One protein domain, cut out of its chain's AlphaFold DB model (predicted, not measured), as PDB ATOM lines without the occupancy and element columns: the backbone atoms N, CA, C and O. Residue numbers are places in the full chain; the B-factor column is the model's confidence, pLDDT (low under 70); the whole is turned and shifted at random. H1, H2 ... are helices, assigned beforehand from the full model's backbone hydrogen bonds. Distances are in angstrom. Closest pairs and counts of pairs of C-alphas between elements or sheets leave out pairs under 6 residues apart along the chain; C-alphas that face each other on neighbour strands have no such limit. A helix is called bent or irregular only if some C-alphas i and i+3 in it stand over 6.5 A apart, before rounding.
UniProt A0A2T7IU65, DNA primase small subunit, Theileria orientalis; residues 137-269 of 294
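What this domain is: This is residues 137 to 269 of the 294 residues of the protein "DNA primase small subunit" of Theileria orientalis (UniProt A0A2T7IU65). A kinked helix, H1, runs through the middle of an all-helix domain, with H7 and H5 crossing it at different places. Towards one end of the long axis H2, H3 and H4 fold back on each other as two helical hairpins; towards the other lies a loop holding little H6. The printed part has 133 residues, with seven named helices, H1 to H7 in chain order, and no named strand. It is compact, with a radius of gyration of the C-alphas of 15.1 A, and spans 47 by 31 by 25 A.

How they stand to each other: H1, residues 151 to 171, is the hub. It is irregular, C-alphas 162 and 165 being 7.3 A apart, with a kink of 51 degrees near residue 165. With residues 161 to 165 alone it touches H5, residues 223 to 235, at a steep tilt of 61 degrees; the closest C-alphas, of Ser 162 and Glu 227, are 4.6 A apart. H7, residues 258 to 268, touches H1 at a steep tilt of 57 degrees, closest at the C-alphas of Cys 160 and Ser 268, 5.9 A apart. With residues 165 to 169 alone H1 touches H4, residues 207 to 218, closest at the C-alphas of Leu 168 and Leu 208, 5.4 A apart. H3, residues 192 to 199, forms hairpins with H4, at 11 degrees, and with H2, residues 177 to 184, at 13 degrees. H6, residues 246 to 249, touches no helix. Every O i to N i+4 pair is within hydrogen-bond range in H3, H4, H5 and H7, but 15 of 17 in H1 and 3 of 4 in H2; H6 is too short for one.

Where its parts are: H1 begins at C-alpha 151 (138.520, 128.709, 184.857) and is 28.0 A long; H5 is 18.5 A, H4 16.6 A and H7 15.5 A. H7 ends at C-alpha 268 (152.596, 117.931, 184.596).

The domain as a whole: The C-alphas farthest apart, of Lys 177 and Ser 239, are 47.4 A apart. The printed part has no cut and no long link between helices. Residues 236 to 254 have pLDDT under 70.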
ATOM      1  N   GLY A 137     153.362 118.994 201.362       78.94
ATOM      2  CA  GLY A 137     153.187 118.239 202.612       78.94
ATOM      3  C   GLY A 137     152.072 117.183 202.611       78.94
ATOM      4  O   GLY A 137     151.948 116.444 203.584       78.94
ATOM      5  N   TYR A 138     151.306 117.051 201.526       81.94
ATOM      6  CA  TYR A 138     150.270 116.020 201.376       81.94
ATOM      7  C   TYR A 138     150.714 114.900 200.426       81.94
ATOM      8  O   TYR A 138     151.423 115.143 199.449       81.94
ATOM      9  N   THR A 139     150.257 113.669 200.684       82.81
ATOM     10  CA  THR A 139     150.438 112.525 199.768       82.81
ATOM     11  C   THR A 139     149.714 112.785 198.446       82.81
ATOM     12  O   THR A 139     150.318 112.776 197.371       82.81
ATOM     13  N   LYS A 140     148.428 113.142 198.538       89.06
ATOM     14  CA  LYS A 140     147.617 113.659 197.436       89.06
ATOM     15  C   LYS A 140     147.830 115.172 197.307       89.06
ATOM     16  O   LYS A 140     147.183 115.958 197.992       89.06
ATOM     17  N   LYS A 141     148.744 115.572 196.420       91.19
ATOM     18  CA  LYS A 141     149.166 116.974 196.248       91.19
ATOM     19  C   LYS A 141     148.168 117.851 195.489       91.19
ATOM     20  O   LYS A 141     148.255 119.066 195.579       91.19
ATOM     21  N   VAL A 142     147.252 117.261 194.725       95.50
ATOM     22  CA  VAL A 142     146.255 117.994 193.926       95.50
ATOM     23  C   VAL A 142     144.868 117.477 194.268       95.50
ATOM     24  O   VAL A 142     144.675 116.265 194.331       95.50
ATOM     25  N   ASN A 143     143.910 118.378 194.485       95.00
ATOM     26  CA  ASN A 143     142.510 118.028 194.703       95.00
ATOM     27  C   ASN A 143     141.583 119.089 194.096       95.00
ATOM     28  O   ASN A 143     141.363 120.138 194.693       95.00
ATOM     29  N   VAL A 144     141.032 118.794 192.923       94.44
ATOM     30  CA  VAL A 144     140.130 119.682 192.172       94.44
ATOM     31  C   VAL A 144     138.653 119.319 192.322       94.44
ATOM     32  O   VAL A 144     137.805 119.889 191.636       94.44
ATOM     33  N   TYR A 145     138.324 118.357 193.189       93.38
ATOM     34  CA  TYR A 145     136.943 117.924 193.389       93.38
ATOM     35  C   TYR A 145     136.050 119.082 193.854       93.38
ATOM     36  O   TYR A 145     136.362 119.759 194.831       93.38
ATOM     37  N   GLY A 146     134.934 119.298 193.156       90.38
ATOM     38  CA  GLY A 146     134.014 120.415 193.394       90.38
ATOM     39  C   GLY A 146     134.464 121.753 192.794       90.38
ATOM     40  O   GLY A 146     133.711 122.725 192.846       90.38
ATOM     41  N   MET A 147     135.662 121.818 192.208       90.88
ATOM     42  CA  MET A 147     136.231 123.008 191.566       90.88
ATOM     43  C   MET A 147     136.525 122.782 190.075       90.88
ATOM     44  O   MET A 147     137.199 123.590 189.441       90.88
ATOM     45  N   GLU A 148     136.001 121.710 189.478       87.56
ATOM     46  CA  GLU A 148     136.288 121.299 188.098       87.56
ATOM     47  C   GLU A 148     135.894 122.376 187.072       87.56
ATOM     48  O   GLU A 148     136.478 122.472 185.994       87.56
ATOM     49  N   SER A 149     134.907 123.206 187.423       84.12
ATOM     50  CA  SER A 149     134.426 124.322 186.606       84.12
ATOM     51  C   SER A 149     135.237 125.613 186.763       84.12
ATOM     52  O   SER A 149     135.015 126.559 186.006       84.12
ATOM     53  N   HIS A 150     136.180 125.675 187.711       91.69
ATOM     54  CA  HIS A 150     137.005 126.859 187.916       91.69
ATOM     55  C   HIS A 150     137.841 127.145 186.651       91.69
ATOM     56  O   HIS A 150     138.517 126.233 186.159       91.69
ATOM     57  N   PRO A 151     137.863 128.390 186.129       92.31
ATOM     58  CA  PRO A 151     138.520 128.709 184.857       92.31
ATOM     59  C   PRO A 151     139.988 128.279 184.787       92.31
ATOM     60  O   PRO A 151     140.423 127.729 183.771       92.31
ATOM     61  N   LEU A 152     140.740 128.464 185.878       95.38
ATOM     62  CA  LEU A 152     142.120 127.991 185.946       95.38
ATOM     63  C   LEU A 152     142.218 126.466 185.878       95.38
ATOM     64  O   LEU A 152     143.088 125.976 185.175       95.38
ATOM     65  N   ILE A 153     141.354 125.714 186.567       95.62
ATOM     66  CA  ILE A 153     141.429 124.244 186.601       95.62
ATOM     67  C   ILE A 153     141.100 123.671 185.222       95.62
ATOM     68  O   ILE A 153     141.817 122.801 184.727       95.62
ATOM     69  N   ALA A 154     140.076 124.213 184.561       92.88
ATOM     70  CA  ALA A 154     139.740 123.837 183.194       92.88
ATOM     71  C   ALA A 154     140.919 124.085 182.235       92.88
ATOM     72  O   ALA A 154     141.289 123.199 181.463       92.88
ATOM     73  N   ARG A 155     141.561 125.257 182.324       95.06
ATOM     74  CA  ARG A 155     142.735 125.608 181.507       95.06
ATOM     75  C   ARG A 155     143.963 124.769 181.847       95.06
ATOM     76  O   ARG A 155     144.681 124.346 180.946       95.06
ATOM     77  N   ALA A 156     144.204 124.536 183.133       97.19
ATOM     78  CA  ALA A 156     145.283 123.707 183.642       97.19
ATOM     79  C   ALA A 156     145.197 122.313 183.039       97.19
ATOM     80  O   ALA A 156     146.151 121.855 182.413       97.19
ATOM     81  N   PHE A 157     144.031 121.681 183.165       96.94
ATOM     82  CA  PHE A 157     143.787 120.367 182.601       96.94
ATOM     83  C   PHE A 157     143.919 120.375 181.076       96.94
ATOM     84  O   PHE A 157     144.600 119.512 180.540       96.94
ATOM     85  N   GLU A 158     143.360 121.367 180.375       95.12
ATOM     86  CA  GLU A 158     143.479 121.484 178.915       95.12
ATOM     87  C   GLU A 158     144.941 121.512 178.443       95.12
ATOM     88  O   GLU A 158     145.334 120.710 177.590       95.12
ATOM     89  N   VAL A 159     145.756 122.412 179.006       97.06
ATOM     90  CA  VAL A 159     147.165 122.595 178.617       97.06
ATOM     91  C   VAL A 159     147.990 121.364 178.993       97.06
ATOM     92  O   VAL A 159     148.754 120.847 178.171       97.06
ATOM     93  N   CYS A 160     147.812 120.867 180.218       98.19
ATOM     94  CA  CYS A 160     148.514 119.691 180.720       98.19
ATOM     95  C   CYS A 160     148.179 118.453 179.883       98.19
ATOM     96  O   CYS A 160     149.080 117.777 179.389       98.19
ATOM     97  N   TYR A 161     146.889 118.184 179.665       97.88
ATOM     98  CA  TYR A 161     146.422 116.984 178.982       97.88
ATOM     99  C   TYR A 161     146.758 116.989 177.487       97.88
ATOM    100  O   TYR A 161     147.186 115.963 176.957       97.88
ATOM    101  N   SER A 162     146.703 118.158 176.832       96.81
ATOM    102  CA  SER A 162     147.152 118.324 175.437       96.81
ATOM    103  C   SER A 162     148.625 117.975 175.229       96.81
ATOM    104  O   SER A 162     149.002 117.528 174.150       96.81
ATOM    105  N   ASN A 163     149.463 118.162 176.253       97.81
ATOM    106  CA  ASN A 163     150.890 117.834 176.205       97.81
ATOM    107  C   ASN A 163     151.214 116.473 176.852       97.81
ATOM    108  O   ASN A 163     152.363 116.031 176.812       97.81
ATOM    109  N   PHE A 164     150.230 115.797 177.453       98.12
ATOM    110  CA  PHE A 164     150.485 114.656 178.330       98.12
ATOM    111  C   PHE A 164     150.960 113.421 177.570       98.12
ATOM    112  O   PHE A 164     151.830 112.712 178.058       98.12
ATOM    113  N   LYS A 165     150.467 113.184 176.346       98.25
ATOM    114  CA  LYS A 165     150.979 112.107 175.478       98.25
ATOM    115  C   LYS A 165     152.491 112.225 175.274       98.25
ATOM    116  O   LYS A 165     153.206 111.251 175.497       98.25
ATOM    117  N   ASP A 166     152.960 113.399 174.854       97.94
ATOM    118  CA  ASP A 166     154.385 113.658 174.634       97.94
ATOM    119  C   ASP A 166     155.163 113.420 175.927       97.94
ATOM    120  O   ASP A 166     156.164 112.713 175.922       97.94
ATOM    121  N   LEU A 167     154.649 113.915 177.053       97.75
ATOM    122  CA  LEU A 167     155.277 113.756 178.361       97.75
ATOM    123  C   LEU A 167     155.368 112.277 178.791       97.75
ATOM    124  O   LEU A 167     156.409 111.844 179.286       97.75
ATOM    125  N   LEU A 168     154.331 111.473 178.532       97.88
ATOM    126  CA  LEU A 168     154.329 110.024 178.773       97.88
ATOM    127  C   LEU A 168     155.381 109.296 177.932       97.88
ATOM    128  O   LEU A 168     156.009 108.363 178.428       97.88
ATOM    129  N   VAL A 169     155.591 109.707 176.680       97.75
ATOM    130  CA  VAL A 169     156.600 109.110 175.789       97.75
ATOM    131  C   VAL A 169     158.011 109.569 176.164       97.75
ATOM    132  O   VAL A 169     158.934 108.762 176.247       97.75
ATOM    133  N   GLU A 170     158.184 110.865 176.413       97.75
ATOM    134  CA  GLU A 170     159.471 111.507 176.677       97.75
ATOM    135  C   GLU A 170     160.040 111.111 178.047       97.75
ATOM    136  O   GLU A 170     161.237 110.831 178.148       97.75
ATOM    137  N   GLN A 171     159.196 111.064 179.084       97.06
ATOM    138  CA  GLN A 171     159.597 110.754 180.460       97.06
ATOM    139  C   GLN A 171     159.294 109.319 180.877       97.06
ATOM    140  O   GLN A 171     159.803 108.873 181.896       97.06
ATOM    141  N   ASN A 172     158.445 108.580 180.162       95.69
ATOM    142  CA  ASN A 172     158.044 107.233 180.572       95.69
ATOM    143  C   ASN A 172     157.715 107.137 182.082       95.69
ATOM    144  O   ASN A 172     158.152 106.209 182.768       95.69
ATOM    145  N   LEU A 173     156.969 108.134 182.582       93.69
ATOM    146  CA  LEU A 173     156.747 108.410 184.005       93.69
ATOM    147  C   LEU A 173     156.394 107.163 184.820       93.69
ATOM    148  O   LEU A 173     156.925 106.960 185.903       93.69
ATOM    149  N   PHE A 174     155.519 106.313 184.299       94.38
ATOM    150  CA  PHE A 174     154.920 105.192 185.015       94.38
ATOM    151  C   PHE A 174     155.698 103.877 184.869       94.38
ATOM    152  O   PHE A 174     155.200 102.814 185.229       94.38
ATOM    153  N   LYS A 175     156.943 103.927 184.376       92.44
ATOM    154  CA  LYS A 175     157.925 102.863 184.652       92.44
ATOM    155  C   LYS A 175     158.526 102.967 186.045       92.44
ATOM    156  O   LYS A 175     158.974 101.957 186.584       92.44
ATOM    157  N   ASN A 176     158.547 104.170 186.607       91.81
ATOM    158  CA  ASN A 176     158.954 104.394 187.980       91.81
ATOM    159  C   ASN A 176     157.848 103.871 188.920       91.81
ATOM    160  O   ASN A 176     156.668 104.195 188.753       91.81
ATOM    161  N   LYS A 177     158.226 103.024 189.885       91.56
ATOM    162  CA  LYS A 177     157.269 102.367 190.787       91.56
ATOM    163  C   LYS A 177     156.676 103.354 191.784       91.56
ATOM    164  O   LYS A 177     155.501 103.245 192.109       91.56
ATOM    165  N   GLU A 178     157.460 104.323 192.236       92.50
ATOM    166  CA  GLU A 178     157.036 105.372 193.156       92.50
ATOM    167  C   GLU A 178     155.937 106.240 192.521       92.50
ATOM    168  O   GLU A 178     154.916 106.505 193.155       92.50
ATOM    169  N   HIS A 179     156.074 106.588 191.237       94.44
ATOM    170  CA  HIS A 179     155.047 107.300 190.473       94.44
ATOM    171  C   HIS A 179     153.748 106.491 190.383       94.44
ATOM    172  O   HIS A 179     152.677 107.015 190.688       94.44
ATOM    173  N   VAL A 180     153.834 105.209 190.014       94.25
ATOM    174  CA  VAL A 180     152.668 104.307 189.952       94.25
ATOM    175  C   VAL A 180     151.993 104.177 191.318       94.25
ATOM    176  O   VAL A 180     150.770 104.259 191.406       94.25
ATOM    177  N   ASN A 181     152.773 104.020 192.388       91.94
ATOM    178  CA  ASN A 181     152.243 103.909 193.743       91.94
ATOM    179  C   ASN A 181     151.517 105.193 194.157       91.94
ATOM    180  O   ASN A 181     150.373 105.119 194.593       91.94
ATOM    181  N   SER A 182     152.119 106.364 193.926       93.31
ATOM    182  CA  SER A 182     151.483 107.651 194.243       93.31
ATOM    183  C   SER A 182     150.173 107.876 193.479       93.31
ATOM    184  O   SER A 182     149.276 108.559 193.957       93.31
ATOM    185  N   MET A 183     150.016 107.270 192.299       93.50
ATOM    186  CA  MET A 183     148.790 107.361 191.510       93.50
ATOM    187  C   MET A 183     147.609 106.639 192.179       93.50
ATOM    188  O   MET A 183     146.466 107.077 192.036       93.50
ATOM    189  N   LEU A 184     147.863 105.567 192.943       92.81
ATOM    190  CA  LEU A 184     146.820 104.857 193.693       92.81
ATOM    191  C   LEU A 184     146.185 105.726 194.785       92.81
ATOM    192  O   LEU A 184     145.013 105.500 195.094       92.81
ATOM    193  N   ASP A 185     146.906 106.722 195.308       93.12
ATOM    194  CA  ASP A 185     146.396 107.663 196.317       93.12
ATOM    195  C   ASP A 185     145.314 108.595 195.750       93.12
ATOM    196  O   ASP A 185     144.473 109.117 196.484       93.12
ATOM    197  N   TYR A 186     145.299 108.794 194.429       95.81
ATOM    198  CA  TYR A 186     144.291 109.615 193.762       95.81
ATOM    199  C   TYR A 186     143.017 108.828 193.448       95.81
ATOM    200  O   TYR A 186     141.932 109.404 193.487       95.81
ATOM    201  N   ILE A 187     143.121 107.532 193.126       95.88
ATOM    202  CA  ILE A 187     142.005 106.743 192.581       95.88
ATOM    203  C   ILE A 187     141.114 106.200 193.708       95.88
ATOM    204  O   ILE A 187     141.542 105.296 194.430       95.88
ATOM    205  N   PRO A 188     139.843 106.637 193.820       95.75
ATOM    206  CA  PRO A 188     138.942 106.141 194.858       95.75
ATOM    207  C   PRO A 188     138.685 104.631 194.747       95.75
ATOM    208  O   PRO A 188     138.559 104.105 193.640       95.75
ATOM    209  N   GLU A 189     138.490 103.949 195.881       95.44
ATOM    210  CA  GLU A 189     138.298 102.483 195.947       95.44
ATOM    211  C   GLU A 189     137.157 101.952 195.064       95.44
ATOM    212  O   GLU A 189     137.245 100.859 194.507       95.44
ATOM    213  N   ARG A 190     136.107 102.756 194.847       96.06
ATOM    214  CA  ARG A 190     134.986 102.398 193.961       96.06
ATOM    215  C   ARG A 190     135.401 102.155 192.502       96.06
ATOM    216  O   ARG A 190     134.708 101.432 191.793       96.06
ATOM    217  N   TYR A 191     136.526 102.710 192.046       96.56
ATOM    218  CA  TYR A 191     137.048 102.510 190.688       96.56
ATOM    219  C   TYR A 191     137.941 101.266 190.615       96.56
ATOM    220  O   TYR A 191     139.125 101.334 190.282       96.56
ATOM    221  N   THR A 192     137.360 100.108 190.925       96.69
ATOM    222  CA  THR A 192     138.090  98.837 191.063       96.69
ATOM    223  C   THR A 192     138.866  98.446 189.803       96.69
ATOM    224  O   THR A 192     139.993  97.966 189.908       96.69
ATOM    225  N   GLN A 193     138.313  98.683 188.609       96.44
ATOM    226  CA  GLN A 193     138.992  98.374 187.344       96.44
ATOM    227  C   GLN A 193     140.202  99.280 187.104       96.44
ATOM    228  O   GLN A 193     141.281  98.781 186.795       96.44
ATOM    229  N   ALA A 194     140.067 100.586 187.338       97.06
ATOM    230  CA  ALA A 194     141.184 101.520 187.228       97.06
ATOM    231  C   ALA A 194     142.305 101.170 188.219       97.06
ATOM    232  O   ALA A 194     143.468 101.093 187.831       97.06
ATOM    233  N   ARG A 195     141.966 100.853 189.479       97.38
ATOM    234  CA  ARG A 195     142.950 100.407 190.485       97.38
ATOM    235  C   ARG A 195     143.660  99.122 190.055       97.38
ATOM    236  O   ARG A 195     144.881  99.052 190.155       97.38
ATOM    237  N   LYS A 196     142.937  98.145 189.490       96.12
ATOM    238  CA  LYS A 196     143.541  96.929 188.909       96.12
ATOM    239  C   LYS A 196     144.513  97.249 187.773       96.12
ATOM    240  O   LYS A 196     145.561  96.611 187.705       96.12
ATOM    241  N   VAL A 197     144.201  98.207 186.897       96.06
ATOM    242  CA  VAL A 197     145.125  98.641 185.831       96.06
ATOM    243  C   VAL A 197     146.411  99.205 186.437       96.06
ATOM    244  O   VAL A 197     147.495  98.764 186.063       96.06
ATOM    245  N   VAL A 198     146.308 100.100 187.426       94.88
ATOM    246  CA  VAL A 198     147.476 100.687 188.111       94.88
ATOM    247  C   VAL A 198     148.314  99.633 188.830       94.88
ATOM    248  O   VAL A 198     149.529  99.590 188.649       94.88
ATOM    249  N   MET A 199     147.686  98.709 189.560       93.62
ATOM    250  CA  MET A 199     148.393  97.603 190.223       93.62
ATOM    251  C   MET A 199     149.116  96.673 189.234       93.62
ATOM    252  O   MET A 199     150.088  96.015 189.598       93.62
ATOM    253  N   ASN A 200     148.674  96.622 187.974       92.50
ATOM    254  CA  ASN A 200     149.303  95.842 186.909       92.50
ATOM    255  C   ASN A 200     150.231  96.673 186.001       92.50
ATOM    256  O   ASN A 200     150.697  96.141 184.992       92.50
ATOM    257  N   ALA A 201     150.553  97.930 186.343       89.38
ATOM    258  CA  ALA A 201     151.376  98.816 185.508       89.38
ATOM    259  C   ALA A 201     152.724  98.192 185.102       89.38
ATOM    260  O   ALA A 201     153.187  98.378 183.978       89.38
ATOM    261  N   GLY A 202     153.321  97.373 185.978       83.94
ATOM    262  CA  GLY A 202     154.583  96.672 185.714       83.94
ATOM    263  C   GLY A 202     154.543  95.675 184.546       83.94
ATOM    264  O   GLY A 202     155.599  95.314 184.035       83.94
ATOM    265  N   LYS A 203     153.351  95.249 184.100       86.56
ATOM    266  CA  LYS A 203     153.174  94.358 182.938       86.56
ATOM    267  C   LYS A 203     153.169  95.104 181.602       86.56
ATOM    268  O   LYS A 203     153.270  94.465 180.561       86.56
ATOM    269  N   VAL A 204     153.024  96.429 181.614       85.50
ATOM    270  CA  VAL A 204     152.877  97.233 180.395       85.50
ATOM    271  C   VAL A 204     154.239  97.707 179.890       85.50
ATOM    272  O   VAL A 204     155.154  97.984 180.675       85.50
ATOM    273  N   VAL A 205     154.399  97.806 178.567       89.06
ATOM    274  CA  VAL A 205     155.695  98.080 177.928       89.06
ATOM    275  C   VAL A 205     156.145  99.521 178.144       89.06
ATOM    276  O   VAL A 205     157.330  99.744 178.388       89.06
ATOM    277  N   ASN A 206     155.234 100.494 178.118       95.31
ATOM    278  CA  ASN A 206     155.544 101.913 178.308       95.31
ATOM    279  C   ASN A 206     154.386 102.686 178.968       95.31
ATOM    280  O   ASN A 206     153.265 102.195 179.086       95.31
ATOM    281  N   SER A 207     154.673 103.914 179.400       96.75
ATOM    282  CA  SER A 207     153.720 104.765 180.124       96.75
ATOM    283  C   SER A 207     152.525 105.206 179.289       96.75
ATOM    284  O   SER A 207     151.455 105.413 179.855       96.75
ATOM    285  N   LEU A 208     152.679 105.339 177.968       97.62
ATOM    286  CA  LEU A 208     151.577 105.730 177.090       97.62
ATOM    287  C   LEU A 208     150.541 104.604 176.978       97.62
ATOM    288  O   LEU A 208     149.356 104.848 177.173       97.62
ATOM    289  N   GLU A 209     150.978 103.372 176.725       96.81
ATOM    290  CA  GLU A 209     150.100 102.191 176.708       96.81
ATOM    291  C   GLU A 209     149.419 101.960 178.058       96.81
ATOM    292  O   GLU A 209     148.220 101.671 178.120       96.81
ATOM    293  N   PHE A 210     150.172 102.133 179.147       97.12
ATOM    294  CA  PHE A 210     149.636 102.028 180.500       97.12
ATOM    295  C   PHE A 210     148.526 103.056 180.725       97.12
ATOM    296  O   PHE A 210     147.418 102.707 181.133       97.12
ATOM    297  N   PHE A 211     148.800 104.323 180.413       97.56
ATOM    298  CA  PHE A 211     147.845 105.394 180.646       97.56
ATOM    299  C   PHE A 211     146.634 105.307 179.703       97.56
ATOM    300  O   PHE A 211     145.519 105.616 180.116       97.56
ATOM    301  N   ASN A 212     146.805 104.811 178.473       97.56
ATOM    302  CA  ASN A 212     145.685 104.495 177.578       97.56
ATOM    303  C   ASN A 212     144.781 103.407 178.171       97.56
ATOM    304  O   ASN A 212     143.566 103.565 178.153       97.56
ATOM    305  N   SER A 213     145.360 102.359 178.768       97.31
ATOM    306  CA  SER A 213     144.588 101.301 179.437       97.31
ATOM    307  C   SER A 213     143.794 101.842 180.633       97.31
ATOM    308  O   SER A 213     142.660 101.429 180.878       97.31
ATOM    309  N   LEU A 214     144.363 102.803 181.371       97.31
ATOM    310  CA  LEU A 214     143.637 103.520 182.419       97.31
ATOM    311  C   LEU A 214     142.468 104.315 181.827       97.31
ATOM    312  O   LEU A 214     141.358 104.224 182.350       97.31
ATOM    313  N   CYS A 215     142.705 105.070 180.750       97.31
ATOM    314  CA  CYS A 215     141.667 105.851 180.077       97.31
ATOM    315  C   CYS A 215     140.503 104.957 179.625       97.31
ATOM    316  O   CYS A 215     139.348 105.271 179.906       97.31
ATOM    317  N   ASP A 216     140.811 103.799 179.033       96.31
ATOM    318  CA  ASP A 216     139.822 102.807 178.604       96.31
ATOM    319  C   ASP A 216     138.994 102.281 179.785       96.31
ATOM    320  O   ASP A 216     137.769 102.215 179.708       96.31
ATOM    321  N   SER A 217     139.638 101.980 180.921       96.62
ATOM    322  CA  SER A 217     138.943 101.516 182.135       96.62
ATOM    323  C   SER A 217     137.988 102.552 182.741       96.62
ATOM    324  O   SER A 217     137.090 102.196 183.506       96.62
ATOM    325  N   LEU A 218     138.193 103.829 182.412       96.00
ATOM    326  CA  LEU A 218     137.394 104.963 182.871       96.00
ATOM    327  C   LEU A 218     136.435 105.487 181.796       96.00
ATOM    328  O   LEU A 218     135.665 106.399 182.087       96.00
ATOM    329  N   ASN A 219     136.476 104.925 180.583       94.81
ATOM    330  CA  ASN A 219     135.750 105.417 179.413       94.81
ATOM    331  C   ASN A 219     135.977 106.923 179.166       94.81
ATOM    332  O   ASN A 219     135.037 107.687 178.942       94.81
ATOM    333  N   VAL A 220     137.237 107.361 179.254       95.00
ATOM    334  CA  VAL A 220     137.651 108.732 178.925       95.00
ATOM    335  C   VAL A 220     138.527 108.732 177.677       95.00
ATOM    336  O   VAL A 220     139.256 107.779 177.413       95.00
ATOM    337  N   MET A 221     138.467 109.821 176.910       95.56
ATOM    338  CA  MET A 221     139.309 110.015 175.724       95.56
ATOM    339  C   MET A 221     140.787 109.910 176.076       95.56
ATOM    340  O   MET A 221     141.201 110.406 177.119       95.56
ATOM    341  N   ARG A 222     141.578 109.300 175.190       97.44
ATOM    342  CA  ARG A 222     143.014 109.094 175.402       97.44
ATOM    343  C   ARG A 222     143.816 110.378 175.134       97.44
ATOM    344  O   ARG A 222     143.399 111.194 174.307       97.44
ATOM    345  N   PRO A 223     145.028 110.537 175.706       97.19
ATOM    346  CA  PRO A 223     145.827 111.752 175.527       97.19
ATOM    347  C   PRO A 223     146.125 112.098 174.059       97.19
ATOM    348  O   PRO A 223     146.106 113.264 173.680       97.19
ATOM    349  N   GLY A 224     146.372 111.098 173.202       96.31
ATOM    350  CA  GLY A 224     146.658 111.344 171.782       96.31
ATOM    351  C   GLY A 224     145.446 111.751 170.944       96.31
ATOM    352  O   GLY A 224     145.578 112.544 170.009       96.31
ATOM    353  N   GLU A 225     144.263 111.253 171.295       95.31
ATOM    354  CA  GLU A 225     142.998 111.667 170.680       95.31
ATOM    355  C   GLU A 225     142.655 113.101 171.096       95.31
ATOM    356  O   GLU A 225     142.269 113.923 170.261       95.31
ATOM    357  N   TYR A 226     142.876 113.419 172.375       95.00
ATOM    358  CA  TYR A 226     142.680 114.756 172.925       95.00
ATOM    359  C   TYR A 226     143.598 115.786 172.265       95.00
ATOM    360  O   TYR A 226     143.122 116.803 171.760       95.00
ATOM    361  N   GLU A 227     144.900 115.492 172.188       94.06
ATOM    362  CA  GLU A 227     145.890 116.333 171.505       94.06
ATOM    363  C   GLU A 227     145.474 116.621 170.051       94.06
ATOM    364  O   GLU A 227     145.489 117.770 169.605       94.06
ATOM    365  N   THR A 228     145.072 115.584 169.308       92.94
ATOM    366  CA  THR A 228     144.652 115.714 167.903       92.94
ATOM    367  C   THR A 228     143.412 116.596 167.769       92.94
ATOM    368  O   THR A 228     143.376 117.496 166.928       92.94
ATOM    369  N   THR A 229     142.424 116.383 168.640       90.31
ATOM    370  CA  THR A 229     141.182 117.169 168.679       90.31
ATOM    371  C   THR A 229     141.469 118.649 168.942       90.31
ATOM    372  O   THR A 229     140.919 119.516 168.258       90.31
ATOM    373  N   MET A 230     142.370 118.948 169.881       87.75
ATOM    374  CA  MET A 230     142.751 120.322 170.214       87.75
ATOM    375  C   MET A 230     143.542 121.002 169.096       87.75
ATOM    376  O   MET A 230     143.261 122.154 168.762       87.75
ATOM    377  N   LYS A 231     144.473 120.295 168.443       87.94
ATOM    378  CA  LYS A 231     145.211 120.840 167.291       87.94
ATOM    379  C   LYS A 231     144.279 121.219 166.143       87.94
ATOM    380  O   LYS A 231     144.407 122.313 165.603       87.94
ATOM    381  N   GLN A 232     143.314 120.362 165.809       86.06
ATOM    382  CA  GLN A 232     142.314 120.650 164.772       86.06
ATOM    383  C   GLN A 232     141.440 121.862 165.120       86.06
ATOM    384  O   GLN A 232     141.075 122.635 164.237       86.06
ATOM    385  N   TYR A 233     141.109 122.048 166.402       79.12
ATOM    386  CA  TYR A 233     140.383 123.233 166.857       79.12
ATOM    387  C   TYR A 233     141.201 124.517 166.663       79.12
ATOM    388  O   TYR A 233     140.653 125.527 166.228       79.12
ATOM    389  N   MET A 234     142.511 124.481 166.929       76.75
ATOM    390  CA  MET A 234     143.382 125.649 166.754       76.75
ATOM    391  C   MET A 234     143.671 125.986 165.281       76.75
ATOM    392  O   MET A 234     143.862 127.157 164.961       76.75
ATOM    393  N   THR A 235     143.710 124.993 164.383       77.94
ATOM    394  CA  THR A 235     144.008 125.197 162.949       77.94
ATOM    395  C   THR A 235     142.770 125.444 162.079       77.94
ATOM    396  O   THR A 235     142.898 125.939 160.957       77.94
ATOM    397  N   GLY A 236     141.565 125.135 162.571       63.56
ATOM    398  CA  GLY A 236     140.310 125.335 161.848       63.56
ATOM    399  C   GLY A 236     139.953 126.812 161.644       63.56
ATOM    400  O   GLY A 236     139.682 127.550 162.590       63.56
ATOM    401  N   SER A 237     139.894 127.244 160.383       54.50
ATOM    402  CA  SER A 237     139.373 128.553 159.973       54.50
ATOM    403  C   SER A 237     137.843 128.557 160.014       54.50
ATOM    404  O   SER A 237     137.218 128.083 159.072       54.50
ATOM    405  N   SER A 238     137.224 129.070 161.083       45.47
ATOM    406  CA  SER A 238     135.807 129.485 161.101       45.47
ATOM    407  C   SER A 238     135.501 130.395 162.299       45.47
ATOM    408  O   SER A 238     135.694 130.011 163.446       45.47
ATOM    409  N   SER A 239     135.076 131.618 161.983       42.16
ATOM    410  CA  SER A 239     134.081 132.548 162.568       42.16
ATOM    411  C   SER A 239     133.549 132.462 164.016       42.16
ATOM    412  O   SER A 239     132.797 133.352 164.399       42.16
ATOM    413  N   SER A 240     133.905 131.491 164.855       41.50
ATOM    414  CA  SER A 240     133.420 131.353 166.239       41.50
ATOM    415  C   SER A 240     134.539 131.556 167.265       41.50
ATOM    416  O   SER A 240     134.665 130.802 168.230       41.50
ATOM    417  N   ARG A 241     135.377 132.583 167.064       49.03
ATOM    418  CA  ARG A 241     136.344 133.057 168.069       49.03
ATOM    419  C   ARG A 241     135.608 133.820 169.175       49.03
ATOM    420  O   ARG A 241     135.717 135.035 169.283       49.03
ATOM    421  N   MET A 242     134.852 133.107 169.999       40.16
ATOM    422  CA  MET A 242     134.432 133.592 171.311       40.16
ATOM    423  C   MET A 242     134.972 132.623 172.357       40.16
ATOM    424  O   MET A 242     134.878 131.414 172.173       40.16
ATOM    425  N   GLY A 243     135.615 133.177 173.389       43.47
ATOM    426  CA  GLY A 243     136.455 132.513 174.393       43.47
ATOM    427  C   GLY A 243     135.757 131.474 175.273       43.47
ATOM    428  O   GLY A 243     135.724 131.623 176.489       43.47
ATOM    429  N   GLY A 244     135.217 130.422 174.663       46.19
ATOM    430  CA  GLY A 244     134.638 129.258 175.320       46.19
ATOM    431  C   GLY A 244     135.541 128.029 175.216       46.19
ATOM    432  O   GLY A 244     136.324 127.884 174.277       46.19
ATOM    433  N   ASN A 245     135.405 127.127 176.189       52.78
ATOM    434  CA  ASN A 245     136.069 125.825 176.197       52.78
ATOM    435  C   ASN A 245     135.656 125.015 174.939       52.78
ATOM    436  O   ASN A 245     134.455 124.785 174.748       52.78
ATOM    437  N   PRO A 246     136.607 124.534 174.110       52.66
ATOM    438  CA  PRO A 246     136.326 123.743 172.906       52.66
ATOM    439  C   PRO A 246     135.439 122.515 173.169       52.66
ATOM    440  O   PRO A 246     134.648 122.121 172.309       52.66
ATOM    441  N   MET A 247     135.537 121.929 174.369       54.28
ATOM    442  CA  MET A 247     134.744 120.765 174.781       54.28
ATOM    443  C   MET A 247     133.295 121.119 175.133       54.28
ATOM    444  O   MET A 247     132.398 120.304 174.930       54.28
ATOM    445  N   ALA A 248     133.034 122.340 175.614       48.56
ATOM    446  CA  ALA A 248     131.680 122.785 175.945       48.56
ATOM    447  C   ALA A 248     130.837 123.043 174.683       48.56
ATOM    448  O   ALA A 248     129.659 122.694 174.652       48.56
ATOM    449  N   ASN A 249     131.451 123.587 173.625       42.34
ATOM    450  CA  ASN A 249     130.755 123.964 172.388       42.34
ATOM    451  C   ASN A 249     130.421 122.787 171.452       42.34
ATOM    452  O   ASN A 249     129.570 122.936 170.581       42.34
ATOM    453  N   ARG A 250     131.063 121.619 171.601       49.62
ATOM    454  CA  ARG A 250     130.846 120.452 170.717       49.62
ATOM    455  C   ARG A 250     129.887 119.396 171.272       49.62
ATOM    456  O   ARG A 250     129.779 118.324 170.687       49.62
ATOM    457  N   GLY A 251     129.256 119.620 172.425       38.97
ATOM    458  CA  GLY A 251     128.444 118.590 173.093       38.97
ATOM    459  C   GLY A 251     129.247 117.376 173.602       38.97
ATOM    460  O   GLY A 251     128.699 116.534 174.306       38.97
ATOM    461  N   MET A 252     130.556 117.309 173.327       44.56
ATOM    462  CA  MET A 252     131.496 116.346 173.897       44.56
ATOM    463  C   MET A 252     131.921 116.805 175.293       44.56
ATOM    464  O   MET A 252     133.058 117.227 175.512       44.56
ATOM    465  N   ARG A 253     131.022 116.693 176.272       51.53
ATOM    466  CA  ARG A 253     131.459 116.630 177.669       51.53
ATOM    467  C   ARG A 253     132.128 115.274 177.882       51.53
ATOM    468  O   ARG A 253     131.494 114.343 178.368       51.53
ATOM    469  N   ASN A 254     133.408 115.151 177.525       57.72
ATOM    470  CA  ASN A 254     134.230 114.130 178.165       57.72
ATOM    471  C   ASN A 254     134.294 114.502 179.636       57.72
ATOM    472  O   ASN A 254     134.994 115.435 180.028       57.72
ATOM    473  N   ASN A 255     133.480 113.818 180.428       79.94
ATOM    474  CA  ASN A 255     133.402 114.055 181.850       79.94
ATOM    475  C   ASN A 255     134.570 113.317 182.503       79.94
ATOM    476  O   ASN A 255     134.420 112.191 182.974       79.94
ATOM    477  N   PHE A 256     135.757 113.920 182.449       92.56
ATOM    478  CA  PHE A 256     136.913 113.395 183.156       92.56
ATOM    479  C   PHE A 256     136.607 113.411 184.657       92.56
ATOM    480  O   PHE A 256     136.264 114.467 185.191       92.56
ATOM    481  N   PRO A 257     136.713 112.271 185.359       94.81
ATOM    482  CA  PRO A 257     136.572 112.268 186.806       94.81
ATOM    483  C   PRO A 257     137.584 113.222 187.451       94.81
ATOM    484  O   PRO A 257     138.731 113.291 187.007       94.81
ATOM    485  N   SER A 258     137.210 113.903 188.534       95.06
ATOM    486  CA  SER A 258     138.095 114.865 189.209       95.06
ATOM    487  C   SER A 258     139.457 114.270 189.583       95.06
ATOM    488  O   SER A 258     140.485 114.882 189.327       95.06
ATOM    489  N   PHE A 259     139.496 113.026 190.071       96.25
ATOM    490  CA  PHE A 259     140.762 112.354 190.389       96.25
ATOM    491  C   PHE A 259     141.645 112.090 189.161       96.25
ATOM    492  O   PHE A 259     142.863 112.004 189.284       96.25
ATOM    493  N   PHE A 260     141.052 111.938 187.974       97.44
ATOM    494  CA  PHE A 260     141.810 111.804 186.735       97.44
ATOM    495  C   PHE A 260     142.462 113.141 186.372       97.44
ATOM    496  O   PHE A 260     143.635 113.173 186.001       97.44
ATOM    497  N   MET A 261     141.728 114.247 186.546       97.25
ATOM    498  CA  MET A 261     142.283 115.595 186.409       97.25
ATOM    499  C   MET A 261     143.404 115.833 187.425       97.25
ATOM    500  O   MET A 261     144.466 116.315 187.035       97.25
ATOM    501  N   ASP A 262     143.207 115.420 188.683       97.56
ATOM    502  CA  ASP A 262     144.221 115.512 189.735       97.56
ATOM    503  C   ASP A 262     145.520 114.808 189.325       97.56
ATOM    504  O   ASP A 262     146.588 115.391 189.473       97.56
ATOM    505  N   ILE A 263     145.448 113.590 188.768       97.44
ATOM    506  CA  ILE A 263     146.631 112.842 188.303       97.44
ATOM    507  C   ILE A 263     147.349 113.607 187.187       97.44
ATOM    508  O   ILE A 263     148.560 113.810 187.254       97.44
ATOM    509  N   VAL A 264     146.622 114.055 186.163       97.94
ATOM    510  CA  VAL A 264     147.228 114.782 185.035       97.94
ATOM    511  C   VAL A 264     147.927 116.053 185.528       97.94
ATOM    512  O   VAL A 264     149.092 116.281 185.199       97.94
ATOM    513  N   ILE A 265     147.256 116.845 186.369       97.62
ATOM    514  CA  ILE A 265     147.803 118.076 186.956       97.62
ATOM    515  C   ILE A 265     148.996 117.742 187.867       97.62
ATOM    516  O   ILE A 265     150.068 118.331 187.727       97.62
ATOM    517  N   ALA A 266     148.889 116.742 188.740       96.62
ATOM    518  CA  ALA A 266     149.969 116.357 189.644       96.62
ATOM    519  C   ALA A 266     151.260 116.002 188.893       96.62
ATOM    520  O   ALA A 266     152.337 116.376 189.352       96.62
ATOM    521  N   PHE A 267     151.171 115.352 187.733       96.75
ATOM    522  CA  PHE A 267     152.335 114.894 186.970       96.75
ATOM    523  C   PHE A 267     152.830 115.860 185.887       96.75
ATOM    524  O   PHE A 267     153.797 115.531 185.206       96.75
ATOM    525  N   SER A 268     152.196 117.019 185.685       97.50
ATOM    526  CA  SER A 268     152.596 117.931 184.596       97.50
ATOM    527  C   SER A 268     152.428 119.426 184.874       97.50
ATOM    528  O   SER A 268     153.000 120.237 184.147       97.50
ATOM    529  N   TYR A 269     151.696 119.803 185.924       97.38
ATOM    530  CA  TYR A 269     151.420 121.199 186.254       97.38
ATOM    531  C   TYR A 269     152.669 121.952 186.734       97.38
ATOM    532  O   TYR A 269     153.529 121.348 187.389       97.38
TER     533      TYR A 269